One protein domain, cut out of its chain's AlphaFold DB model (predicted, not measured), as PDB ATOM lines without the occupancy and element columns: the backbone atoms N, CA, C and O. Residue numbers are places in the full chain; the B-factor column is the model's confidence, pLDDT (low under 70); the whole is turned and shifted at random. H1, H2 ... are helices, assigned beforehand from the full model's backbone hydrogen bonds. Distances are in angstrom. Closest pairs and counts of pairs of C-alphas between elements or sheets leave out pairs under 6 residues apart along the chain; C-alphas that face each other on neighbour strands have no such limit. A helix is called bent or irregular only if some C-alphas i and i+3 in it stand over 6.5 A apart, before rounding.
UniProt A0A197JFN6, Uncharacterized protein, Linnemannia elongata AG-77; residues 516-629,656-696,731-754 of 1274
ATOM      1  N   SER A 516     299.079 275.657 298.372       42.03
ATOM      2  CA  SER A 516     298.677 274.810 297.229       42.03
ATOM      3  C   SER A 516     299.452 273.475 297.133       42.03
ATOM      4  O   SER A 516     299.950 273.097 296.067       42.03
ATOM      5  N   SER A 517     299.620 272.735 298.233       52.78
ATOM      6  CA  SER A 517     300.351 271.458 298.162       52.78
ATOM      7  C   SER A 517     299.483 270.340 297.552       52.78
ATOM      8  O   SER A 517     298.381 270.043 298.007       52.78
ATOM      9  N   VAL A 518     299.983 269.661 296.513       48.94
ATOM     10  CA  VAL A 518     299.267 268.625 295.726       48.94
ATOM     11  C   VAL A 518     298.800 267.411 296.571       48.94
ATOM     12  O   VAL A 518     297.934 266.641 296.150       48.94
ATOM     13  N   LEU A 519     299.304 267.264 297.805       50.66
ATOM     14  CA  LEU A 519     298.914 266.231 298.780       50.66
ATOM     15  C   LEU A 519     297.681 266.587 299.638       50.66
ATOM     16  O   LEU A 519     297.209 265.755 300.422       50.66
ATOM     17  N   GLU A 520     297.085 267.758 299.415       53.31
ATOM     18  CA  GLU A 520     295.877 268.245 300.086       53.31
ATOM     19  C   GLU A 520     294.659 267.296 300.163       53.31
ATOM     20  O   GLU A 520     293.927 267.394 301.144       53.31
ATOM     21  N   PRO A 521     294.343 266.378 299.219       49.84
ATOM     22  CA  PRO A 521     293.134 265.552 299.362       49.84
ATOM     23  C   PRO A 521     293.182 264.544 300.522       49.84
ATOM     24  O   PRO A 521     292.141 263.989 300.877       49.84
ATOM     25  N   PHE A 522     294.355 264.314 301.111       48.16
ATOM     26  CA  PHE A 522     294.528 263.437 302.272       48.16
ATOM     27  C   PHE A 522     295.370 264.043 303.390       48.16
ATOM     28  O   PHE A 522     295.268 263.614 304.536       48.16
ATOM     29  N   MET A 523     296.186 265.039 303.050       47.12
ATOM     30  CA  MET A 523     296.887 265.894 303.992       47.12
ATOM     31  C   MET A 523     296.545 267.367 303.748       47.12
ATOM     32  O   MET A 523     297.449 268.172 303.548       47.12
ATOM     33  N   PRO A 524     295.266 267.789 303.856       43.16
ATOM     34  CA  PRO A 524     295.050 269.130 304.372       43.16
ATOM     35  C   PRO A 524     295.572 269.106 305.821       43.16
ATOM     36  O   PRO A 524     296.077 268.092 306.313       43.16
ATOM     37  N   ARG A 525     295.376 270.152 306.610       53.56
ATOM     38  CA  ARG A 525     295.306 269.946 308.064       53.56
ATOM     39  C   ARG A 525     294.177 268.925 308.313       53.56
ATOM     40  O   ARG A 525     293.032 269.333 308.465       53.56
ATOM     41  N   ALA A 526     294.449 267.611 308.257       53.50
ATOM     42  CA  ALA A 526     293.461 266.536 308.076       53.50
ATOM     43  C   ALA A 526     292.397 266.562 309.177       53.50
ATOM     44  O   ALA A 526     291.249 266.176 308.976       53.50
ATOM     45  N   SER A 527     292.761 267.147 310.316       66.50
ATOM     46  CA  SER A 527     291.869 267.476 311.412       66.50
ATOM     47  C   SER A 527     290.707 268.395 311.022       66.50
ATOM     48  O   SER A 527     289.620 268.196 311.546       66.50
ATOM     49  N   VAL A 528     290.863 269.401 310.154       71.56
ATOM     50  CA  VAL A 528     289.798 270.387 309.887       71.56
ATOM     51  C   VAL A 528     288.709 269.831 308.977       71.56
ATOM     52  O   VAL A 528     287.545 269.858 309.362       71.56
ATOM     53  N   LEU A 529     289.058 269.245 307.824       76.44
ATOM     54  CA  LEU A 529     288.056 268.602 306.963       76.44
ATOM     55  C   LEU A 529     287.330 267.484 307.720       76.44
ATOM     56  O   LEU A 529     286.109 267.379 307.656       76.44
ATOM     57  N   ARG A 530     288.069 266.692 308.505       82.31
ATOM     58  CA  ARG A 530     287.485 265.653 309.360       82.31
ATOM     59  C   ARG A 530     286.517 266.246 310.382       82.31
ATOM     60  O   ARG A 530     285.444 265.680 310.585       82.31
ATOM     61  N   ARG A 531     286.845 267.398 310.978       84.94
ATOM     62  CA  ARG A 531     285.943 268.155 311.862       84.94
ATOM     63  C   ARG A 531     284.703 268.663 311.119       84.94
ATOM     64  O   ARG A 531     283.606 268.511 311.637       84.94
ATOM     65  N   MET A 532     284.830 269.174 309.895       86.31
ATOM     66  CA  MET A 532     283.681 269.608 309.080       86.31
ATOM     67  C   MET A 532     282.759 268.442 308.705       86.31
ATOM     68  O   MET A 532     281.542 268.547 308.829       86.31
ATOM     69  N   LEU A 533     283.326 267.302 308.302       87.38
ATOM     70  CA  LEU A 533     282.557 266.078 308.052       87.38
ATOM     71  C   LEU A 533     281.911 265.553 309.338       87.38
ATOM     72  O   LEU A 533     280.799 265.035 309.304       87.38
ATOM     73  N   SER A 534     282.577 265.718 310.482       88.25
ATOM     74  CA  SER A 534     282.009 265.389 311.793       88.25
ATOM     75  C   SER A 534     280.846 266.315 312.152       88.25
ATOM     76  O   SER A 534     279.830 265.838 312.650       88.25
ATOM     77  N   LEU A 535     280.939 267.615 311.851       91.44
ATOM     78  CA  LEU A 535     279.835 268.569 311.997       91.44
ATOM     79  C   LEU A 535     278.643 268.149 311.136       91.44
ATOM     80  O   LEU A 535     277.525 268.039 311.637       91.44
ATOM     81  N   GLN A 536     278.895 267.842 309.863       90.81
ATOM     82  CA  GLN A 536     277.882 267.368 308.926       90.81
ATOM     83  C   GLN A 536     277.224 266.062 309.404       90.81
ATOM     84  O   GLN A 536     276.002 265.922 309.337       90.81
ATOM     85  N   LEU A 537     278.005 265.126 309.953       90.94
ATOM     86  CA  LEU A 537     277.493 263.895 310.555       90.94
ATOM     87  C   LEU A 537     276.564 264.166 311.733       90.94
ATOM     88  O   LEU A 537     275.439 263.669 311.736       90.94
ATOM     89  N   VAL A 538     277.014 264.946 312.716       90.31
ATOM     90  CA  VAL A 538     276.234 265.237 313.930       90.31
ATOM     91  C   VAL A 538     274.938 265.971 313.573       90.31
ATOM     92  O   VAL A 538     273.866 265.633 314.084       90.31
ATOM     93  N   LEU A 539     275.005 266.918 312.634       91.94
ATOM     94  CA  LEU A 539     273.841 267.652 312.149       91.94
ATOM     95  C   LEU A 539     272.823 266.728 311.467       91.94
ATOM     96  O   LEU A 539     271.648 266.721 311.832       91.94
ATOM     97  N   PHE A 540     273.259 265.906 310.510       91.38
ATOM     98  CA  PHE A 540     272.355 265.016 309.781       91.38
ATOM     99  C   PHE A 540     271.835 263.853 310.622       91.38
ATOM    100  O   PHE A 540     270.708 263.412 310.409       91.38
ATOM    101  N   GLN A 541     272.600 263.386 311.607       92.00
ATOM    102  CA  GLN A 541     272.127 262.393 312.570       92.00
ATOM    103  C   GLN A 541     270.947 262.924 313.396       92.00
ATOM    104  O   GLN A 541     270.023 262.177 313.720       92.00
ATOM    105  N   SER A 542     270.959 264.222 313.706       87.56
ATOM    106  CA  SER A 542     269.949 264.884 314.539       87.56
ATOM    107  C   SER A 542     268.626 265.160 313.805       87.56
ATOM    108  O   SER A 542     267.617 265.513 314.432       87.56
ATOM    109  N   ILE A 543     268.605 264.979 312.477       88.81
ATOM    110  CA  ILE A 543     267.461 265.246 311.601       88.81
ATOM    111  C   ILE A 543     267.064 263.941 310.897       88.81
ATOM    112  O   ILE A 543     267.708 263.551 309.924       88.81
ATOM    113  N   PRO A 544     265.968 263.272 311.304       88.19
ATOM    114  CA  PRO A 544     265.581 261.969 310.749       88.19
ATOM    115  C   PRO A 544     265.465 261.936 309.215       88.19
ATOM    116  O   PRO A 544     265.796 260.934 308.584       88.19
ATOM    117  N   ARG A 545     265.048 263.052 308.599       87.94
ATOM    118  CA  ARG A 545     264.920 263.201 307.137       87.94
ATOM    119  C   ARG A 545     266.266 263.205 306.392       87.94
ATOM    120  O   ARG A 545     266.272 263.029 305.178       87.94
ATOM    121  N   LYS A 546     267.391 263.375 307.092       88.25
ATOM    122  CA  LYS A 546     268.753 263.449 306.533       88.25
ATOM    123  C   LYS A 546     269.559 262.155 306.704       88.25
ATOM    124  O   LYS A 546     270.777 262.153 306.534       88.25
ATOM    125  N   LEU A 547     268.903 261.029 307.002       86.38
ATOM    126  CA  LEU A 547     269.569 259.740 307.244       86.38
ATOM    127  C   LEU A 547     270.487 259.298 306.088       86.38
ATOM    128  O   LEU A 547     271.535 258.692 306.320       86.38
ATOM    129  N   VAL A 548     270.117 259.588 304.839       83.06
ATOM    130  CA  VAL A 548     270.938 259.216 303.677       83.06
ATOM    131  C   VAL A 548     272.185 260.085 303.576       83.06
ATOM    132  O   VAL A 548     273.275 259.550 303.377       83.06
ATOM    133  N   GLN A 549     272.059 261.395 303.786       84.44
ATOM    134  CA  GLN A 549     273.194 262.309 303.840       84.44
ATOM    135  C   GLN A 549     274.129 261.957 305.006       84.44
ATOM    136  O   GLN A 549     275.345 261.940 304.825       84.44
ATOM    137  N   TYR A 550     273.584 261.581 306.167       88.19
ATOM    138  CA  TYR A 550     274.355 261.046 307.292       88.19
ATOM    139  C   TYR A 550     275.179 259.813 306.883       88.19
ATOM    140  O   TYR A 550     276.398 259.793 307.056       88.19
ATOM    141  N   ARG A 551     274.547 258.801 306.269       84.06
ATOM    142  CA  ARG A 551     275.241 257.584 305.803       84.06
ATOM    143  C   ARG A 551     276.315 257.892 304.757       84.06
ATOM    144  O   ARG A 551     277.407 257.332 304.833       84.06
ATOM    145  N   ALA A 552     276.028 258.789 303.813       81.25
ATOM    146  CA  ALA A 552     276.983 259.211 302.790       81.25
ATOM    147  C   ALA A 552     278.195 259.932 303.405       81.25
ATOM    148  O   ALA A 552     279.335 259.616 303.073       81.25
ATOM    149  N   THR A 553     277.959 260.837 304.355       85.38
ATOM    150  CA  THR A 553     279.025 261.544 305.080       85.38
ATOM    151  C   THR A 553     279.854 260.571 305.924       85.38
ATOM    152  O   THR A 553     281.077 260.670 305.969       85.38
ATOM    153  N   SER A 554     279.216 259.562 306.529       87.81
ATOM    154  CA  SER A 554     279.904 258.530 307.318       87.81
ATOM    155  C   SER A 554     280.813 257.680 306.436       87.81
ATOM    156  O   SER A 554     281.971 257.449 306.777       87.81
ATOM    157  N   ALA A 555     280.324 257.274 305.263       84.44
ATOM    158  CA  ALA A 555     281.138 256.584 304.272       84.44
ATOM    159  C   ALA A 555     282.323 257.441 303.801       84.44
ATOM    160  O   ALA A 555     283.429 256.919 303.674       84.44
ATOM    161  N   LEU A 556     282.120 258.749 303.595       84.31
ATOM    162  CA  LEU A 556     283.188 259.674 303.209       84.31
ATOM    163  C   LEU A 556     284.271 259.764 304.286       84.31
ATOM    164  O   LEU A 556     285.455 259.652 303.977       84.31
ATOM    165  N   LEU A 557     283.865 259.902 305.550       85.88
ATOM    166  CA  LEU A 557     284.773 259.948 306.692       85.88
ATOM    167  C   LEU A 557     285.600 258.658 306.814       85.88
ATOM    168  O   LEU A 557     286.808 258.711 307.063       85.88
ATOM    169  N   HIS A 558     284.969 257.496 306.614       85.38
ATOM    170  CA  HIS A 558     285.669 256.212 306.601       85.38
ATOM    171  C   HIS A 558     286.651 256.111 305.434       85.38
ATOM    172  O   HIS A 558     287.794 255.721 305.650       85.38
ATOM    173  N   LEU A 559     286.257 256.512 304.223       86.44
ATOM    174  CA  LEU A 559     287.151 256.522 303.062       86.44
ATOM    175  C   LEU A 559     288.353 257.442 303.268       86.44
ATOM    176  O   LEU A 559     289.467 257.054 302.932       86.44
ATOM    177  N   GLN A 560     288.149 258.623 303.854       85.81
ATOM    178  CA  GLN A 560     289.247 259.522 304.199       85.81
ATOM    179  C   GLN A 560     290.189 258.868 305.217       85.81
ATOM    180  O   GLN A 560     291.391 258.809 304.979       85.81
ATOM    181  N   SER A 561     289.640 258.298 306.297       85.75
ATOM    182  CA  SER A 561     290.430 257.609 307.329       85.75
ATOM    183  C   SER A 561     291.226 256.437 306.738       85.75
ATOM    184  O   SER A 561     292.379 256.218 307.089       85.75
ATOM    185  N   ILE A 562     290.634 255.695 305.800       87.94
ATOM    186  CA  ILE A 562     291.313 254.617 305.077       87.94
ATOM    187  C   ILE A 562     292.440 255.178 304.209       87.94
ATOM    188  O   ILE A 562     293.554 254.666 304.266       87.94
ATOM    189  N   GLY A 563     292.180 256.241 303.445       87.75
ATOM    190  CA  GLY A 563     293.193 256.928 302.644       87.75
ATOM    191  C   GLY A 563     294.387 257.401 303.474       87.75
ATOM    192  O   GLY A 563     295.529 257.160 303.088       87.75
ATOM    193  N   GLU A 564     294.129 257.987 304.646       85.75
ATOM    194  CA  GLU A 564     295.154 258.390 305.617       85.75
ATOM    195  C   GLU A 564     295.986 257.194 306.102       85.75
ATOM    196  O   GLU A 564     297.209 257.293 306.180       85.75
ATOM    197  N   VAL A 565     295.359 256.042 306.370       88.75
ATOM    198  CA  VAL A 565     296.090 254.820 306.743       88.75
ATOM    199  C   VAL A 565     296.961 254.330 305.586       88.75
ATOM    200  O   VAL A 565     298.133 254.035 305.808       88.75
ATOM    201  N   PHE A 566     296.441 254.272 304.356       90.56
ATOM    202  CA  PHE A 566     297.238 253.872 303.190       90.56
ATOM    203  C   PHE A 566     298.446 254.786 302.988       90.56
ATOM    204  O   PHE A 566     299.548 254.291 302.763       90.56
ATOM    205  N   LEU A 567     298.263 256.099 303.115       88.94
ATOM    206  CA  LEU A 567     299.349 257.068 302.985       88.94
ATOM    207  C   LEU A 567     300.342 257.002 304.136       88.94
ATOM    208  O   LEU A 567     301.539 257.007 303.886       88.94
ATOM    209  N   GLY A 568     299.876 256.863 305.377       88.69
ATOM    210  CA  GLY A 568     300.749 256.677 306.538       88.69
ATOM    211  C   GLY A 568     301.550 255.371 306.484       88.69
ATOM    212  O   GLY A 568     302.595 255.256 307.120       88.69
ATOM    213  N   CYS A 569     301.078 254.389 305.710       91.50
ATOM    214  CA  CYS A 569     301.802 253.154 305.424       91.50
ATOM    215  C   CYS A 569     302.661 253.236 304.153       91.50
ATOM    216  O   CYS A 569     303.464 252.331 303.922       91.50
ATOM    217  N   CYS A 570     302.497 254.266 303.322       92.31
ATOM    218  CA  CYS A 570     303.292 254.477 302.120       92.31
ATOM    219  C   CYS A 570     304.680 254.992 302.521       92.31
ATOM    220  O   CYS A 570     304.810 255.981 303.234       92.31
ATOM    221  N   THR A 571     305.729 254.314 302.067       93.56
ATOM    222  CA  THR A 571     307.132 254.702 302.292       93.56
ATOM    223  C   THR A 571     307.728 255.446 301.098       93.56
ATOM    224  O   THR A 571     308.922 255.735 301.096       93.56
ATOM    225  N   SER A 572     306.935 255.683 300.052       92.88
ATOM    226  CA  SER A 572     307.362 256.470 298.889       92.88
ATOM    227  C   SER A 572     307.429 257.948 299.250       92.88
ATOM    228  O   SER A 572     306.710 258.404 300.137       92.88
ATOM    229  N   ASP A 573     308.269 258.701 298.549       89.81
ATOM    230  CA  ASP A 573     308.352 260.143 298.730       89.81
ATOM    231  C   ASP A 573     307.047 260.849 298.317       89.81
ATOM    232  O   ASP A 573     306.272 260.375 297.479       89.81
ATOM    233  N   ALA A 574     306.818 262.008 298.931       85.69
ATOM    234  CA  ALA A 574     305.644 262.849 298.737       85.69
ATOM    235  C   ALA A 574     305.382 263.208 297.262       85.69
ATOM    236  O   ALA A 574     304.229 263.191 296.830       85.69
ATOM    237  N   ALA A 575     306.435 263.490 296.486       87.69
ATOM    238  CA  ALA A 575     306.322 263.870 295.081       87.69
ATOM    239  C   ALA A 575     305.873 262.687 294.211       87.69
ATOM    240  O   ALA A 575     304.965 262.827 293.392       87.69
ATOM    241  N   THR A 576     306.422 261.494 294.448       89.38
ATOM    242  CA  THR A 576     305.977 260.262 293.784       89.38
ATOM    243  C   THR A 576     304.521 259.950 294.115       89.38
ATOM    244  O   THR A 576     303.752 259.586 293.223       89.38
ATOM    245  N   VAL A 577     304.104 260.110 295.374       89.38
ATOM    246  CA  VAL A 577     302.694 259.937 295.761       89.38
ATOM    247  C   VAL A 577     301.809 260.949 295.031       89.38
ATOM    248  O   VAL A 577     300.805 260.549 294.445       89.38
ATOM    249  N   ALA A 578     302.189 262.229 295.012       86.81
ATOM    250  CA  ALA A 578     301.455 263.284 294.318       86.81
ATOM    251  C   ALA A 578     301.297 262.987 292.816       86.81
ATOM    252  O   ALA A 578     300.177 263.013 292.307       86.81
ATOM    253  N   ALA A 579     302.372 262.575 292.136       86.94
ATOM    254  CA  ALA A 579     302.352 262.212 290.717       86.94
ATOM    255  C   ALA A 579     301.372 261.063 290.402       86.94
ATOM    256  O   ALA A 579     300.728 261.048 289.349       86.94
ATOM    257  N   HIS A 580     301.204 260.110 291.325       86.31
ATOM    258  CA  HIS A 580     300.211 259.041 291.184       86.31
ATOM    259  C   HIS A 580     298.768 259.524 291.414       86.31
ATOM    260  O   HIS A 580     297.834 258.913 290.888       86.31
ATOM    261  N   MET A 581     298.567 260.591 292.192       85.38
ATOM    262  CA  MET A 581     297.242 261.146 292.503       85.38
ATOM    263  C   MET A 581     296.722 262.122 291.450       85.38
ATOM    264  O   MET A 581     295.505 262.324 291.365       85.38
ATOM    265  N   GLU A 582     297.605 262.728 290.654       84.38
ATOM    266  CA  GLU A 582     297.212 263.739 289.679       84.38
ATOM    267  C   GLU A 582     296.206 263.201 288.648       84.38
ATOM    268  O   GLU A 582     296.373 262.113 288.077       84.38
ATOM    269  N   PRO A 583     295.115 263.945 288.385       72.25
ATOM    270  CA  PRO A 583     294.062 263.496 287.499       72.25
ATOM    271  C   PRO A 583     294.476 263.600 286.027       72.25
ATOM    272  O   PRO A 583     293.988 264.446 285.297       72.25
ATOM    273  N   GLY A 584     295.337 262.702 285.567       73.88
ATOM    274  CA  GLY A 584     295.885 262.780 284.211       73.88
ATOM    275  C   GLY A 584     297.185 262.019 284.022       73.88
ATOM    276  O   GLY A 584     297.537 261.748 282.875       73.88
ATOM    277  N   SER A 585     297.837 261.584 285.111       67.62
ATOM    278  CA  SER A 585     298.876 260.566 285.023       67.62
ATOM    279  C   SER A 585     298.219 259.270 284.544       67.62
ATOM    280  O   SER A 585     297.711 258.421 285.282       67.62
ATOM    281  N   ASN A 586     298.149 259.133 283.221       60.00
ATOM    282  CA  ASN A 586     298.149 257.821 282.624       60.00
ATOM    283  C   ASN A 586     299.376 257.167 283.237       60.00
ATOM    284  O   ASN A 586     300.472 257.709 283.113       60.00
ATOM    285  N   VAL A 587     299.154 256.085 283.984       56.94
ATOM    286  CA  VAL A 587     300.185 255.206 284.533       56.94
ATOM    287  C   VAL A 587     300.919 254.628 283.322       56.94
ATOM    288  O   VAL A 587     300.671 253.512 282.877       56.94
ATOM    289  N   ALA A 588     301.701 255.473 282.669       52.22
ATOM    290  CA  ALA A 588     302.380 255.209 281.431       52.22
ATOM    291  C   ALA A 588     303.595 254.406 281.850       52.22
ATOM    292  O   ALA A 588     304.595 254.989 282.242       52.22
ATOM    293  N   THR A 589     303.409 253.087 281.926       56.69
ATOM    294  CA  THR A 589     304.389 251.999 281.731       56.69
ATOM    295  C   THR A 589     305.806 252.116 282.325       56.69
ATOM    296  O   THR A 589     306.644 251.273 282.031       56.69
ATOM    297  N   GLY A 590     306.089 253.066 283.214       72.00
ATOM    298  CA  GLY A 590     307.428 253.322 283.748       72.00
ATOM    299  C   GLY A 590     307.471 254.075 285.079       72.00
ATOM    300  O   GLY A 590     308.554 254.237 285.635       72.00
ATOM    301  N   GLN A 591     306.331 254.507 285.637       78.44
ATOM    302  CA  GLN A 591     306.319 255.021 287.009       78.44
ATOM    303  C   GLN A 591     306.555 253.876 287.999       78.44
ATOM    304  O   GLN A 591     305.902 252.832 287.944       78.44
ATOM    305  N   LYS A 592     307.524 254.077 288.897       83.50
ATOM    306  CA  LYS A 592     307.848 253.125 289.959       83.50
ATOM    307  C   LYS A 592     306.622 252.959 290.873       83.50
ATOM    308  O   LYS A 592     306.095 253.977 291.322       83.50
ATOM    309  N   PRO A 593     306.182 251.722 291.171       87.31
ATOM    310  CA  PRO A 593     305.038 251.498 292.048       87.31
ATOM    311  C   PRO A 593     305.308 252.072 293.439       87.31
ATOM    312  O   PRO A 593     306.451 252.059 293.911       87.31
ATOM    313  N   LEU A 594     304.249 252.528 294.113       92.25
ATOM    314  CA  LEU A 594     304.375 253.010 295.486       92.25
ATOM    315  C   LEU A 594     304.870 251.882 296.401       92.25
ATOM    316  O   LEU A 594     304.322 250.780 296.427       92.25
ATOM    317  N   ALA A 595     305.914 252.164 297.170       92.69
ATOM    318  CA  ALA A 595     306.401 251.300 298.229       92.69
ATOM    319  C   ALA A 595     305.566 251.485 299.506       92.69
ATOM    320  O   ALA A 595     305.243 252.613 299.881       92.69
ATOM    321  N   PHE A 596     305.269 250.377 300.190       93.00
ATOM    322  CA  PHE A 596     304.549 250.358 301.466       93.00
ATOM    323  C   PHE A 596     305.353 249.649 302.559       93.00
ATOM    324  O   PHE A 596     306.071 248.674 302.299       93.00
ATOM    325  N   ASN A 597     305.173 250.094 303.801       91.50
ATOM    326  CA  ASN A 597     305.748 249.461 304.978       91.50
ATOM    327  C   ASN A 597     305.215 248.026 305.125       91.50
ATOM    328  O   ASN A 597     304.009 247.801 305.248       91.50
ATOM    329  N   THR A 598     306.128 247.054 305.150       86.31
ATOM    330  CA  THR A 598     305.809 245.625 305.266       86.31
ATOM    331  C   THR A 598     305.063 245.282 306.540       86.31
ATOM    332  O   THR A 598     304.199 244.409 306.540       86.31
ATOM    333  N   ASP A 599     305.376 245.983 307.624       86.94
ATOM    334  CA  ASP A 599     304.834 245.666 308.940       86.94
ATOM    335  C   ASP A 599     303.375 246.136 309.058       86.94
ATOM    336  O   ASP A 599     302.604 245.617 309.865       86.94
ATOM    337  N   ALA A 600     302.964 247.068 308.193       86.44
ATOM    338  CA  ALA A 600     301.607 247.590 308.141       86.44
ATOM    339  C   ALA A 600     300.681 246.831 307.170       86.44
ATOM    340  O   ALA A 600     299.466 247.034 307.225       86.44
ATOM    341  N   LEU A 601     301.205 245.927 306.329       82.56
ATOM    342  CA  LEU A 601     300.424 245.190 305.319       82.56
ATOM    343  C   LEU A 601     299.203 244.482 305.926       82.56
ATOM    344  O   LEU A 601     298.101 244.574 305.390       82.56
ATOM    345  N   TRP A 602     299.378 243.861 307.096       82.50
ATOM    346  CA  TRP A 602     298.306 243.182 307.832       82.50
ATOM    347  C   TRP A 602     297.121 244.091 308.169       82.50
ATOM    348  O   TRP A 602     295.983 243.630 308.215       82.50
ATOM    349  N   SER A 603     297.378 245.380 308.397       82.62
ATOM    350  CA  SER A 603     296.332 246.364 308.678       82.62
ATOM    351  C   SER A 603     295.644 246.877 307.413       82.62
ATOM    352  O   SER A 603     294.473 247.236 307.470       82.62
ATOM    353  N   LEU A 604     296.334 246.853 306.267       87.25
ATOM    354  CA  LEU A 604     295.812 247.347 304.994       87.25
ATOM    355  C   LEU A 604     294.849 246.360 304.328       87.25
ATOM    356  O   LEU A 604     293.886 246.797 303.702       87.25
ATOM    357  N   PHE A 605     295.031 245.044 304.493       84.44
ATOM    358  CA  PHE A 605     294.152 244.047 303.859       84.44
ATOM    359  C   PHE A 605     292.672 244.151 304.258       84.44
ATOM    360  O   PHE A 605     291.828 244.199 303.359       84.44
ATOM    361  N   PRO A 606     292.305 244.251 305.552       84.50
ATOM    362  CA  PRO A 606     290.909 244.462 305.934       84.50
ATOM    363  C   PRO A 606     290.324 245.763 305.371       84.50
ATOM    364  O   PRO A 606     289.146 245.805 305.022       84.50
ATOM    365  N   LEU A 607     291.144 246.814 305.248       85.75
ATOM    366  CA  LEU A 607     290.717 248.090 304.670       85.75
ATOM    367  C   LEU A 607     290.500 247.973 303.156       85.75
ATOM    368  O   LEU A 607     289.523 248.516 302.651       85.75
ATOM    369  N   CYS A 608     291.345 247.212 302.448       87.50
ATOM    370  CA  CYS A 608     291.134 246.865 301.039       87.50
ATOM    371  C   CYS A 608     289.773 246.189 300.846       87.50
ATOM    372  O   CYS A 608     288.996 246.610 299.993       87.50
ATOM    373  N   GLY A 609     289.476 245.175 301.668       84.12
ATOM    374  CA  GLY A 609     288.193 244.472 301.642       84.12
ATOM    375  C   GLY A 609     287.018 245.425 301.850       84.12
ATOM    376  O   GLY A 609     286.108 245.461 301.030       84.12
ATOM    377  N   TRP A 610     287.091 246.285 302.872       89.00
ATOM    378  CA  TRP A 610     286.049 247.280 303.134       89.00
ATOM    379  C   TRP A 610     285.825 248.236 301.952       89.00
ATOM    380  O   TRP A 610     284.680 248.505 301.594       89.00
ATOM    381  N   VAL A 611     286.895 248.740 301.321       85.75
ATOM    382  CA  VAL A 611     286.784 249.649 300.162       85.75
ATOM    383  C   VAL A 611     286.126 248.944 298.978       85.75
ATOM    384  O   VAL A 611     285.255 249.524 298.333       85.75
ATOM    385  N   LEU A 612     286.508 247.697 298.700       83.81
ATOM    386  CA  LEU A 612     285.928 246.911 297.610       83.81
ATOM    387  C   LEU A 612     284.449 246.591 297.866       83.81
ATOM    388  O   LEU A 612     283.634 246.708 296.945       83.81
ATOM    389  N   ASP A 613     284.082 246.270 299.107       79.44
ATOM    390  CA  ASP A 613     282.691 246.058 299.520       79.44
ATOM    391  C   ASP A 613     281.869 247.339 299.355       79.44
ATOM    392  O   ASP A 613     280.803 247.331 298.732       79.44
ATOM    393  N   PHE A 614     282.398 248.465 299.844       83.06
ATOM    394  CA  PHE A 614     281.777 249.777 299.697       83.06
ATOM    395  C   PHE A 614     281.553 250.128 298.223       83.06
ATOM    396  O   PHE A 614     280.446 250.505 297.832       83.06
ATOM    397  N   CYS A 615     282.575 249.960 297.382       82.25
ATOM    398  CA  CYS A 615     282.457 250.174 295.947       82.25
ATOM    399  C   CYS A 615     281.383 249.273 295.335       82.25
ATOM    400  O   CYS A 615     280.547 249.754 294.576       82.25
ATOM    401  N   THR A 616     281.352 247.992 295.690       78.62
ATOM    402  CA  THR A 616     280.355 247.043 295.176       78.62
ATOM    403  C   THR A 616     278.928 247.498 295.503       78.62
ATOM    404  O   THR A 616     278.066 247.502 294.621       78.62
ATOM    405  N   ILE A 617     278.686 247.960 296.734       77.94
ATOM    406  CA  ILE A 617     277.397 248.536 297.151       77.94
ATOM    407  C   ILE A 617     277.080 249.803 296.343       77.94
ATOM    408  O   ILE A 617     275.975 249.944 295.820       77.94
ATOM    409  N   LEU A 618     278.055 250.699 296.186       78.69
ATOM    410  CA  LEU A 618     277.906 251.944 295.434       78.69
ATOM    411  C   LEU A 618     277.526 251.694 293.966       78.69
ATOM    412  O   LEU A 618     276.591 252.309 293.452       78.69
ATOM    413  N   PHE A 619     278.205 250.761 293.290       76.69
ATOM    414  CA  PHE A 619     277.888 250.401 291.905       76.69
ATOM    415  C   PHE A 619     276.562 249.673 291.781       76.69
ATOM    416  O   PHE A 619     275.870 249.856 290.782       76.69
ATOM    417  N   ARG A 620     276.178 248.873 292.777       75.75
ATOM    418  CA  ARG A 620     274.861 248.240 292.808       75.75
ATOM    419  C   ARG A 620     273.754 249.289 292.846       75.75
ATOM    420  O   ARG A 620     272.830 249.216 292.042       75.75
ATOM    421  N   GLU A 621     273.863 250.275 293.728       76.06
ATOM    422  CA  GLU A 621     272.915 251.392 293.798       76.06
ATOM    423  C   GLU A 621     272.897 252.193 292.488       76.06
ATOM    424  O   GLU A 621     271.825 252.500 291.963       76.06
ATOM    425  N   LEU A 622     274.069 252.435 291.885       76.31
ATOM    426  CA  LEU A 622     274.180 253.086 290.574       76.31
ATOM    427  C   LEU A 622     273.478 252.281 289.484       76.31
ATOM    428  O   LEU A 622     272.737 252.841 288.682       76.31
ATOM    429  N   ALA A 623     273.661 250.964 289.472       75.31
ATOM    430  CA  ALA A 623     273.015 250.075 288.523       75.31
ATOM    431  C   ALA A 623     271.491 250.082 288.695       75.31
ATOM    432  O   ALA A 623     270.768 250.155 287.704       75.31
ATOM    433  N   VAL A 624     270.993 250.022 289.935       74.75
ATOM    434  CA  VAL A 624     269.554 250.078 290.236       74.75
ATOM    435  C   VAL A 624     268.966 251.405 289.770       74.75
ATOM    436  O   VAL A 624     267.925 251.416 289.118       74.75
ATOM    437  N   PHE A 625     269.645 252.514 290.045       72.19
ATOM    438  CA  PHE A 625     269.199 253.838 289.637       72.19
ATOM    439  C   PHE A 625     269.198 254.018 288.118       72.19
ATOM    440  O   PHE A 625     268.194 254.442 287.557       72.19
ATOM    441  N   LEU A 626     270.275 253.619 287.433       74.06
ATOM    442  CA  LEU A 626     270.360 253.677 285.969       74.06
ATOM    443  C   LEU A 626     269.335 252.760 285.280       74.06
ATOM    444  O   LEU A 626     268.941 253.027 284.146       74.06
ATOM    445  N   ASN A 627     268.907 251.681 285.945       73.06
ATOM    446  CA  ASN A 627     267.918 250.735 285.426       73.06
ATOM    447  C   ASN A 627     266.488 250.991 285.927       73.06
ATOM    448  O   ASN A 627     265.571 250.293 285.478       73.06
ATOM    449  N   ARG A 628     266.255 251.973 286.814       75.75
ATOM    450  CA  ARG A 628     264.902 252.433 287.142       75.75
ATOM    451  C   ARG A 628     264.322 253.055 285.881       75.75
ATOM    452  O   ARG A 628     264.507 254.234 285.600       75.75
ATOM    453  N   LYS A 629     263.607 252.236 285.107       62.16
ATOM    454  CA  LYS A 629     262.727 252.718 284.049       62.16
ATOM    455  C   LYS A 629     261.786 253.708 284.718       62.16
ATOM    456  O   LYS A 629     260.918 253.294 285.486       62.16
ATOM    457  N   SER A 656     269.112 257.826 297.576       57.59
ATOM    458  CA  SER A 656     270.026 256.719 297.269       57.59
ATOM    459  C   SER A 656     271.451 257.086 297.662       57.59
ATOM    460  O   SER A 656     271.808 258.264 297.747       57.59
ATOM    461  N   ILE A 657     272.296 256.073 297.852       62.00
ATOM    462  CA  ILE A 657     273.727 256.252 298.143       62.00
ATOM    463  C   ILE A 657     274.440 257.060 297.040       62.00
ATOM    464  O   ILE A 657     275.535 257.562 297.251       62.00
ATOM    465  N   LEU A 658     273.806 257.248 295.878       61.72
ATOM    466  CA  LEU A 658     274.322 258.017 294.750       61.72
ATOM    467  C   LEU A 658     274.491 259.496 295.027       61.72
ATOM    468  O   LEU A 658     275.354 260.098 294.398       61.72
ATOM    469  N   CYS A 659     273.764 260.052 296.001       62.66
ATOM    470  CA  CYS A 659     274.029 261.389 296.536       62.66
ATOM    471  C   CYS A 659     275.518 261.565 296.914       62.66
ATOM    472  O   CYS A 659     276.079 262.636 296.708       62.66
ATOM    473  N   PHE A 660     276.188 260.484 297.342       63.84
ATOM    474  CA  PHE A 660     277.633 260.443 297.596       63.84
ATOM    475  C   PHE A 660     278.476 260.829 296.369       63.84
ATOM    476  O   PHE A 660     279.444 261.572 296.493       63.84
ATOM    477  N   LEU A 661     278.107 260.360 295.171       65.88
ATOM    478  CA  LEU A 661     278.845 260.618 293.929       65.88
ATOM    479  C   LEU A 661     278.604 262.020 293.358       65.88
ATOM    480  O   LEU A 661     279.322 262.429 292.445       65.88
ATOM    481  N   TYR A 662     277.635 262.782 293.862       64.31
ATOM    482  CA  TYR A 662     277.460 264.171 293.431       64.31
ATOM    483  C   TYR A 662     278.497 265.091 294.073       64.31
ATOM    484  O   TYR A 662     278.962 266.027 293.425       64.31
ATOM    485  N   HIS A 663     278.976 264.760 295.274       66.62
ATOM    486  CA  HIS A 663     279.983 265.554 295.964       66.62
ATOM    487  C   HIS A 663     281.364 265.400 295.295       66.62
ATOM    488  O   HIS A 663     281.961 264.320 295.290       66.62
ATOM    489  N   SER A 664     281.906 266.490 294.739       72.69
ATOM    490  CA  SER A 664     283.205 266.512 294.037       72.69
ATOM    491  C   SER A 664     284.347 265.969 294.903       72.69
ATOM    492  O   SER A 664     285.122 265.124 294.456       72.69
ATOM    493  N   ARG A 665     284.395 266.370 296.180       73.38
ATOM    494  CA  ARG A 665     285.375 265.852 297.150       73.38
ATOM    495  C   ARG A 665     285.227 264.356 297.407       73.38
ATOM    496  O   ARG A 665     286.227 263.660 297.350       73.38
ATOM    497  N   ALA A 666     284.012 263.839 297.592       74.56
ATOM    498  CA  ALA A 666     283.800 262.404 297.778       74.56
ATOM    499  C   ALA A 666     284.283 261.587 296.573       74.56
ATOM    500  O   ALA A 666     284.939 260.559 296.746       74.56
ATOM    501  N   LYS A 667     284.052 262.092 295.354       81.06
ATOM    502  CA  LYS A 667     284.629 261.527 294.127       81.06
ATOM    503  C   LYS A 667     286.158 261.566 294.146       81.06
ATOM    504  O   LYS A 667     286.779 260.548 293.850       81.06
ATOM    505  N   LYS A 668     286.765 262.702 294.513       82.50
ATOM    506  CA  LYS A 668     288.228 262.860 294.607       82.50
ATOM    507  C   LYS A 668     288.823 261.907 295.648       82.50
ATOM    508  O   LYS A 668     289.756 261.183 295.316       82.50
ATOM    509  N   THR A 669     288.257 261.830 296.852       82.81
ATOM    510  CA  THR A 669     288.693 260.924 297.926       82.81
ATOM    511  C   THR A 669     288.547 259.468 297.504       82.81
ATOM    512  O   THR A 669     289.518 258.725 297.574       82.81
ATOM    513  N   LEU A 670     287.384 259.057 296.983       86.12
ATOM    514  CA  LEU A 670     287.173 257.687 296.513       86.12
ATOM    515  C   LEU A 670     288.152 257.318 295.393       86.12
ATOM    516  O   LEU A 670     288.785 256.268 295.455       86.12
ATOM    517  N   ARG A 671     288.319 258.190 294.391       87.44
ATOM    518  CA  ARG A 671     289.292 257.996 293.306       87.44
ATOM    519  C   ARG A 671     290.697 257.811 293.861       87.44
ATOM    520  O   ARG A 671     291.409 256.915 293.424       87.44
ATOM    521  N   SER A 672     291.086 258.648 294.810       87.12
ATOM    522  CA  SER A 672     292.438 258.639 295.350       87.12
ATOM    523  C   SER A 672     292.683 257.401 296.228       87.12
ATOM    524  O   SER A 672     293.729 256.770 296.117       87.12
ATOM    525  N   VAL A 673     291.698 256.971 297.026       88.44
ATOM    526  CA  VAL A 673     291.746 255.691 297.761       88.44
ATOM    527  C   VAL A 673     291.849 254.512 296.793       88.44
ATOM    528  O   VAL A 673     292.632 253.598 297.030       88.44
ATOM    529  N   LEU A 674     291.116 254.535 295.678       89.31
ATOM    530  CA  LEU A 674     291.206 253.494 294.652       89.31
ATOM    531  C   LEU A 674     292.569 253.473 293.950       89.31
ATOM    532  O   LEU A 674     293.056 252.392 293.631       89.31
ATOM    533  N   ILE A 675     293.204 254.630 293.745       89.31
ATOM    534  CA  ILE A 675     294.582 254.714 293.240       89.31
ATOM    535  C   ILE A 675     295.554 254.105 294.255       89.31
ATOM    536  O   ILE A 675     296.377 253.277 293.877       89.31
ATOM    537  N   LEU A 676     295.446 254.450 295.542       89.69
ATOM    538  CA  LEU A 676     296.280 253.852 296.594       89.69
ATOM    539  C   LEU A 676     296.092 252.341 296.675       89.69
ATOM    540  O   LEU A 676     297.067 251.609 296.810       89.69
ATOM    541  N   LEU A 677     294.852 251.877 296.543       91.00
ATOM    542  CA  LEU A 677     294.506 250.465 296.524       91.00
ATOM    543  C   LEU A 677     295.115 249.743 295.310       91.00
ATOM    544  O   LEU A 677     295.650 248.646 295.447       91.00
ATOM    545  N   GLU A 678     295.065 250.368 294.130       89.56
ATOM    546  CA  GLU A 678     295.692 249.876 292.900       89.56
ATOM    547  C   GLU A 678     297.214 249.755 293.065       89.56
ATOM    548  O   GLU A 678     297.793 248.715 292.753       89.56
ATOM    549  N   GLN A 679     297.850 250.793 293.612       91.25
ATOM    550  CA  GLN A 679     299.292 250.827 293.856       91.25
ATOM    551  C   GLN A 679     299.722 249.828 294.931       91.25
ATOM    552  O   GLN A 679     300.735 249.149 294.781       91.25
ATOM    553  N   PHE A 680     298.923 249.674 295.984       90.88
ATOM    554  CA  PHE A 680     299.129 248.659 297.008       90.88
ATOM    555  C   PHE A 680     299.066 247.248 296.422       90.88
ATOM    556  O   PHE A 680     299.940 246.420 296.675       90.88
ATOM    557  N   HIS A 681     298.072 246.978 295.579       88.06
ATOM    558  CA  HIS A 681     297.955 245.699 294.892       88.06
ATOM    559  C   HIS A 681     299.131 245.441 293.937       88.06
ATOM    560  O   HIS A 681     299.667 244.333 293.911       88.06
ATOM    561  N   ALA A 682     299.579 246.460 293.193       87.75
ATOM    562  CA  ALA A 682     300.770 246.367 292.349       87.75
ATOM    563  C   ALA A 682     302.032 246.065 293.176       87.75
ATOM    564  O   ALA A 682     302.813 245.192 292.805       87.75
ATOM    565  N   TYR A 683     302.195 246.721 294.327       88.31
ATOM    566  CA  TYR A 683     303.296 246.473 295.257       88.31
ATOM    567  C   TYR A 683     303.314 245.030 295.775       88.31
ATOM    568  O   TYR A 683     304.366 244.387 295.768       88.31
ATOM    569  N   VAL A 684     302.153 244.501 296.178       86.81
ATOM    570  CA  VAL A 684     302.020 243.109 296.633       86.81
ATOM    571  C   VAL A 684     302.394 242.134 295.512       86.81
ATOM    572  O   VAL A 684     303.213 241.248 295.739       86.81
ATOM    573  N   ARG A 685     301.910 242.358 294.284       84.88
ATOM    574  CA  ARG A 685     302.259 241.527 293.117       84.88
ATOM    575  C   ARG A 685     303.744 241.547 292.778       84.88
ATOM    576  O   ARG A 685     304.319 240.499 292.507       84.88
ATOM    577  N   VAL A 686     304.377 242.721 292.785       85.44
ATOM    578  CA  VAL A 686     305.819 242.836 292.511       85.44
ATOM    579  C   VAL A 686     306.618 242.079 293.569       85.44
ATOM    580  O   VAL A 686     307.566 241.375 293.234       85.44
ATOM    581  N   ARG A 687     306.221 242.164 294.843       80.81
ATOM    582  CA  ARG A 687     306.860 241.379 295.905       80.81
ATOM    583  C   ARG A 687     306.660 239.882 295.740       80.81
ATOM    584  O   ARG A 687     307.609 239.138 295.956       80.81
ATOM    585  N   GLU A 688     305.469 239.449 295.349       82.75
ATOM    586  CA  GLU A 688     305.199 238.042 295.072       82.75
ATOM    587  C   GLU A 688     306.062 237.517 293.927       82.75
ATOM    588  O   GLU A 688     306.680 236.470 294.071       82.75
ATOM    589  N   GLN A 689     306.184 238.273 292.834       82.88
ATOM    590  CA  GLN A 689     307.054 237.921 291.709       82.88
ATOM    591  C   GLN A 689     308.532 237.868 292.107       82.88
ATOM    592  O   GLN A 689     309.259 236.972 291.689       82.88
ATOM    593  N   LEU A 690     308.997 238.810 292.931       79.94
ATOM    594  CA  LEU A 690     310.360 238.765 293.463       79.94
ATOM    595  C   LEU A 690     310.566 237.534 294.349       79.94
ATOM    596  O   LEU A 690     311.601 236.882 294.241       79.94
ATOM    597  N   TYR A 691     309.581 237.182 295.176       78.12
ATOM    598  CA  TYR A 691     309.640 235.989 296.011       78.12
ATOM    599  C   TYR A 691     309.651 234.703 295.177       78.12
ATOM    600  O   TYR A 691     310.516 233.856 295.386       78.12
ATOM    601  N   THR A 692     308.759 234.560 294.193       80.31
ATOM    602  CA  THR A 692     308.739 233.382 293.314       80.31
ATOM    603  C   THR A 692     310.036 233.256 292.523       80.31
ATOM    604  O   THR A 692     310.568 232.152 292.428       80.31
ATOM    605  N   ASN A 693     310.608 234.367 292.051       78.31
ATOM    606  CA  ASN A 693     311.911 234.372 291.389       78.31
ATOM    607  C   ASN A 693     313.043 233.948 292.335       78.31
ATOM    608  O   ASN A 693     313.902 233.167 291.933       78.31
ATOM    609  N   VAL A 694     313.054 234.406 293.593       76.31
ATOM    610  CA  VAL A 694     314.054 233.989 294.596       76.31
ATOM    611  C   VAL A 694     313.903 232.509 294.950       76.31
ATOM    612  O   VAL A 694     314.902 231.805 295.038       76.31
ATOM    613  N   VAL A 695     312.677 232.000 295.089       78.50
ATOM    614  CA  VAL A 695     312.427 230.572 295.342       78.50
ATOM    615  C   VAL A 695     312.864 229.717 294.147       78.50
ATOM    616  O   VAL A 695     313.516 228.691 294.330       78.50
ATOM    617  N   GLN A 696     312.562 230.149 292.920       79.25
ATOM    618  CA  GLN A 696     312.942 229.431 291.699       79.25
ATOM    619  C   GLN A 696     314.454 229.472 291.431       79.25
ATOM    620  O   GLN A 696     315.013 228.485 290.962       79.25
ATOM    621  N   ASN A 731     305.002 234.399 305.585       63.53
ATOM    622  CA  ASN A 731     303.915 235.309 305.937       63.53
ATOM    623  C   ASN A 731     303.561 236.243 304.772       63.53
ATOM    624  O   ASN A 731     302.385 236.527 304.562       63.53
ATOM    625  N   ILE A 732     304.546 236.674 303.976       60.56
ATOM    626  CA  ILE A 732     304.320 237.482 302.769       60.56
ATOM    627  C   ILE A 732     303.616 236.666 301.677       60.56
ATOM    628  O   ILE A 732     302.696 237.187 301.056       60.56
ATOM    629  N   ALA A 733     303.966 235.394 301.471       64.31
ATOM    630  CA  ALA A 733     303.299 234.526 300.497       64.31
ATOM    631  C   ALA A 733     301.832 234.241 300.878       64.31
ATOM    632  O   ALA A 733     300.931 234.349 300.044       64.31
ATOM    633  N   ILE A 734     301.565 233.956 302.159       69.44
ATOM    634  CA  ILE A 734     300.196 233.793 302.676       69.44
ATOM    635  C   ILE A 734     299.405 235.090 302.489       69.44
ATOM    636  O   ILE A 734     298.275 235.054 301.994       69.44
ATOM    637  N   LEU A 735     300.009 236.232 302.823       63.28
ATOM    638  CA  LEU A 735     299.410 237.546 302.614       63.28
ATOM    639  C   LEU A 735     299.140 237.841 301.140       63.28
ATOM    640  O   LEU A 735     298.081 238.377 300.830       63.28
ATOM    641  N   SER A 736     300.054 237.477 300.239       64.00
ATOM    642  CA  SER A 736     299.880 237.697 298.803       64.00
ATOM    643  C   SER A 736     298.739 236.861 298.250       64.00
ATOM    644  O   SER A 736     297.852 237.403 297.600       64.00
ATOM    645  N   SER A 737     298.655 235.580 298.626       68.88
ATOM    646  CA  SER A 737     297.515 234.738 298.244       68.88
ATOM    647  C   SER A 737     296.180 235.288 298.770       68.88
ATOM    648  O   SER A 737     295.169 235.237 298.073       68.88
ATOM    649  N   HIS A 738     296.161 235.880 299.972       65.25
ATOM    650  CA  HIS A 738     294.970 236.522 300.537       65.25
ATOM    651  C   HIS A 738     294.612 237.823 299.813       65.25
ATOM    652  O   HIS A 738     293.431 238.093 299.569       65.25
ATOM    653  N   ALA A 739     295.623 238.617 299.460       63.28
ATOM    654  CA  ALA A 739     295.485 239.814 298.647       63.28
ATOM    655  C   ALA A 739     294.866 239.458 297.302       63.28
ATOM    656  O   ALA A 739     293.804 239.967 296.952       63.28
ATOM    657  N   GLU A 740     295.499 238.537 296.584       67.88
ATOM    658  CA  GLU A 740     295.071 238.097 295.272       67.88
ATOM    659  C   GLU A 740     293.678 237.481 295.349       67.88
ATOM    660  O   GLU A 740     292.828 237.842 294.544       67.88
ATOM    661  N   ALA A 741     293.367 236.673 296.365       69.00
ATOM    662  CA  ALA A 741     292.012 236.176 296.590       69.00
ATOM    663  C   ALA A 741     291.003 237.316 296.803       69.00
ATOM    664  O   ALA A 741     289.922 237.286 296.229       69.00
ATOM    665  N   THR A 742     291.333 238.346 297.576       63.22
ATOM    666  CA  THR A 742     290.424 239.479 297.823       63.22
ATOM    667  C   THR A 742     290.224 240.325 296.561       63.22
ATOM    668  O   THR A 742     289.096 240.690 296.229       63.22
ATOM    669  N   PHE A 743     291.289 240.574 295.795       64.81
ATOM    670  CA  PHE A 743     291.236 241.357 294.560       64.81
ATOM    671  C   PHE A 743     290.605 240.603 293.384       64.81
ATOM    672  O   PHE A 743     289.859 241.201 292.613       64.81
ATOM    673  N   THR A 744     290.850 239.298 293.250       66.81
ATOM    674  CA  THR A 744     290.237 238.447 292.211       66.81
ATOM    675  C   THR A 744     288.760 238.174 292.472       66.81
ATOM    676  O   THR A 744     288.008 237.934 291.529       66.81
ATOM    677  N   ARG A 745     288.322 238.240 293.736       61.44
ATOM    678  CA  ARG A 745     286.914 238.081 294.128       61.44
ATOM    679  C   ARG A 745     286.081 239.344 293.927       61.44
ATOM    680  O   ARG A 745     284.857 239.238 293.913       61.44
ATOM    681  N   CYS A 746     286.700 240.513 293.732       60.16
ATOM    682  CA  CYS A 746     285.958 241.702 293.329       60.16
ATOM    683  C   CYS A 746     285.479 241.526 291.873       60.16
ATOM    684  O   CYS A 746     286.308 241.402 290.969       60.16
ATOM    685  N   PRO A 747     284.160 241.532 291.601       56.09
ATOM    686  CA  PRO A 747     283.632 241.302 290.254       56.09
ATOM    687  C   PRO A 747     283.954 242.439 289.268       56.09
ATOM    688  O   PRO A 747     283.705 242.303 288.072       56.09
ATOM    689  N   LEU A 748     284.499 243.559 289.753       60.59
ATOM    690  CA  LEU A 748     284.869 244.731 288.968       60.59
ATOM    691  C   LEU A 748     286.390 244.918 289.009       60.59
ATOM    692  O   LEU A 748     286.979 245.051 290.080       60.59
ATOM    693  N   LYS A 749     287.046 244.990 287.842       73.38
ATOM    694  CA  LYS A 749     288.473 245.353 287.798       73.38
ATOM    695  C   LYS A 749     288.627 246.806 288.250       73.38
ATOM    696  O   LYS A 749     287.927 247.676 287.736       73.38
ATOM    697  N   ILE A 750     289.593 247.090 289.124       65.12
ATOM    698  CA  ILE A 750     289.880 248.450 289.631       65.12
ATOM    699  C   ILE A 750     290.057 249.469 288.489       65.12
ATOM    700  O   ILE A 750     289.571 250.595 288.581       65.12
ATOM    701  N   GLY A 751     290.657 249.056 287.367       69.00
ATOM    702  CA  GLY A 751     290.780 249.896 286.170       69.00
ATOM    703  C   GLY A 751     289.435 250.370 285.594       69.00
ATOM    704  O   GLY A 751     289.328 251.526 285.191       69.00
ATOM    705  N   ILE A 752     288.397 249.525 285.632       70.44
ATOM    706  CA  ILE A 752     287.031 249.863 285.190       70.44
ATOM    707  C   ILE A 752     286.385 250.849 286.172       70.44
ATOM    708  O   ILE A 752     285.766 251.828 285.760       70.44
ATOM    709  N   LEU A 753     286.571 250.647 287.483       66.50
ATOM    710  CA  LEU A 753     286.090 251.600 288.491       66.50
ATOM    711  C   LEU A 753     286.668 253.003 288.262       66.50
ATOM    712  O   LEU A 753     285.948 254.000 288.331       66.50
ATOM    713  N   LYS A 754     287.971 253.081 287.985       67.62
ATOM    714  CA  LYS A 754     288.691 254.339 287.764       67.62
ATOM    715  C   LYS A 754     288.210 255.055 286.502       67.62
ATOM    716  O   LYS A 754     288.024 256.272 286.551       67.62
TER     717      LYS A 754
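What this domain is: This is residues 516 to 629, 656 to 696 and 731 to 754 of the 1274 residues of an uncharacterized protein of Linnemannia elongata AG-77 (UniProt A0A197JFN6). Look first at the long helix H6: H2 crosses its first half, H7 packs on its second half, and short H8 packs on its residues 671 to 678. H1 folds back along H2 as a helical hairpin, away from H6, while long H4 packs on H2. The printed part has 179 residues, with eight named helices, H1 to H8 in chain order, and no named strand: all helix. It is compact, with a radius of gyration of the C-alphas of 17.5 A and spans of 61 by 41 by 31 A.

Where its parts are: Find C-alpha 664 at (283.205, 266.512, 294.037); from there H6 runs 47.6 A to C-alpha 696 at (312.942, 229.431, 291.699). H4, residues 598 to 627, spans 43.1 A, and H2, residues 544 to 568, 35.8 A. H1 is residues 526 to 541, H3 574 to 581, H5 659 to 662, H7 731 to 745 and H8 750 to 754. H2 and H4 are irregular: C-alphas 545 and 548 are 8.0 A apart, C-alphas 599 and 602 7.1 A.

How they stand to each other: The hub, H6, touches H2, closest at C-alphas 673 and 563, 5.2 A; the tilt of 38 degrees is only just steep. It touches H7 (C-alphas 684 and 736, 6.2 A) and H8 (671 and 754, 6.7 A), only just touches H3 (672 and 581, 6.1 A), and only just touches H5 only at the corner (667 and 661, 5.9 A). H1 touches H2 at a shallow 21 degrees, opposite ways, closest at C-alphas 540 and 550, 5.1 A. H4 touches H2, closest at C-alphas 607 and 562, 6.6 A. Every O i to N i+4 pair is within hydrogen-bond range in H1, H3, H6, H7 and H8, against 19 of 21 in H2 and 22 of 26 in H4; H5 is too short for one.

The domain as a whole: C-alphas 543 and 696 are the farthest apart, 61.2 A. Cuts leave 15.6 A between C-alphas 629 and 656 and 17.9 A between 696 and 731. The link from H3 to H4 is long. Confidence is under 70 in 48 residues, among them 516 to 527 and 731 to 748.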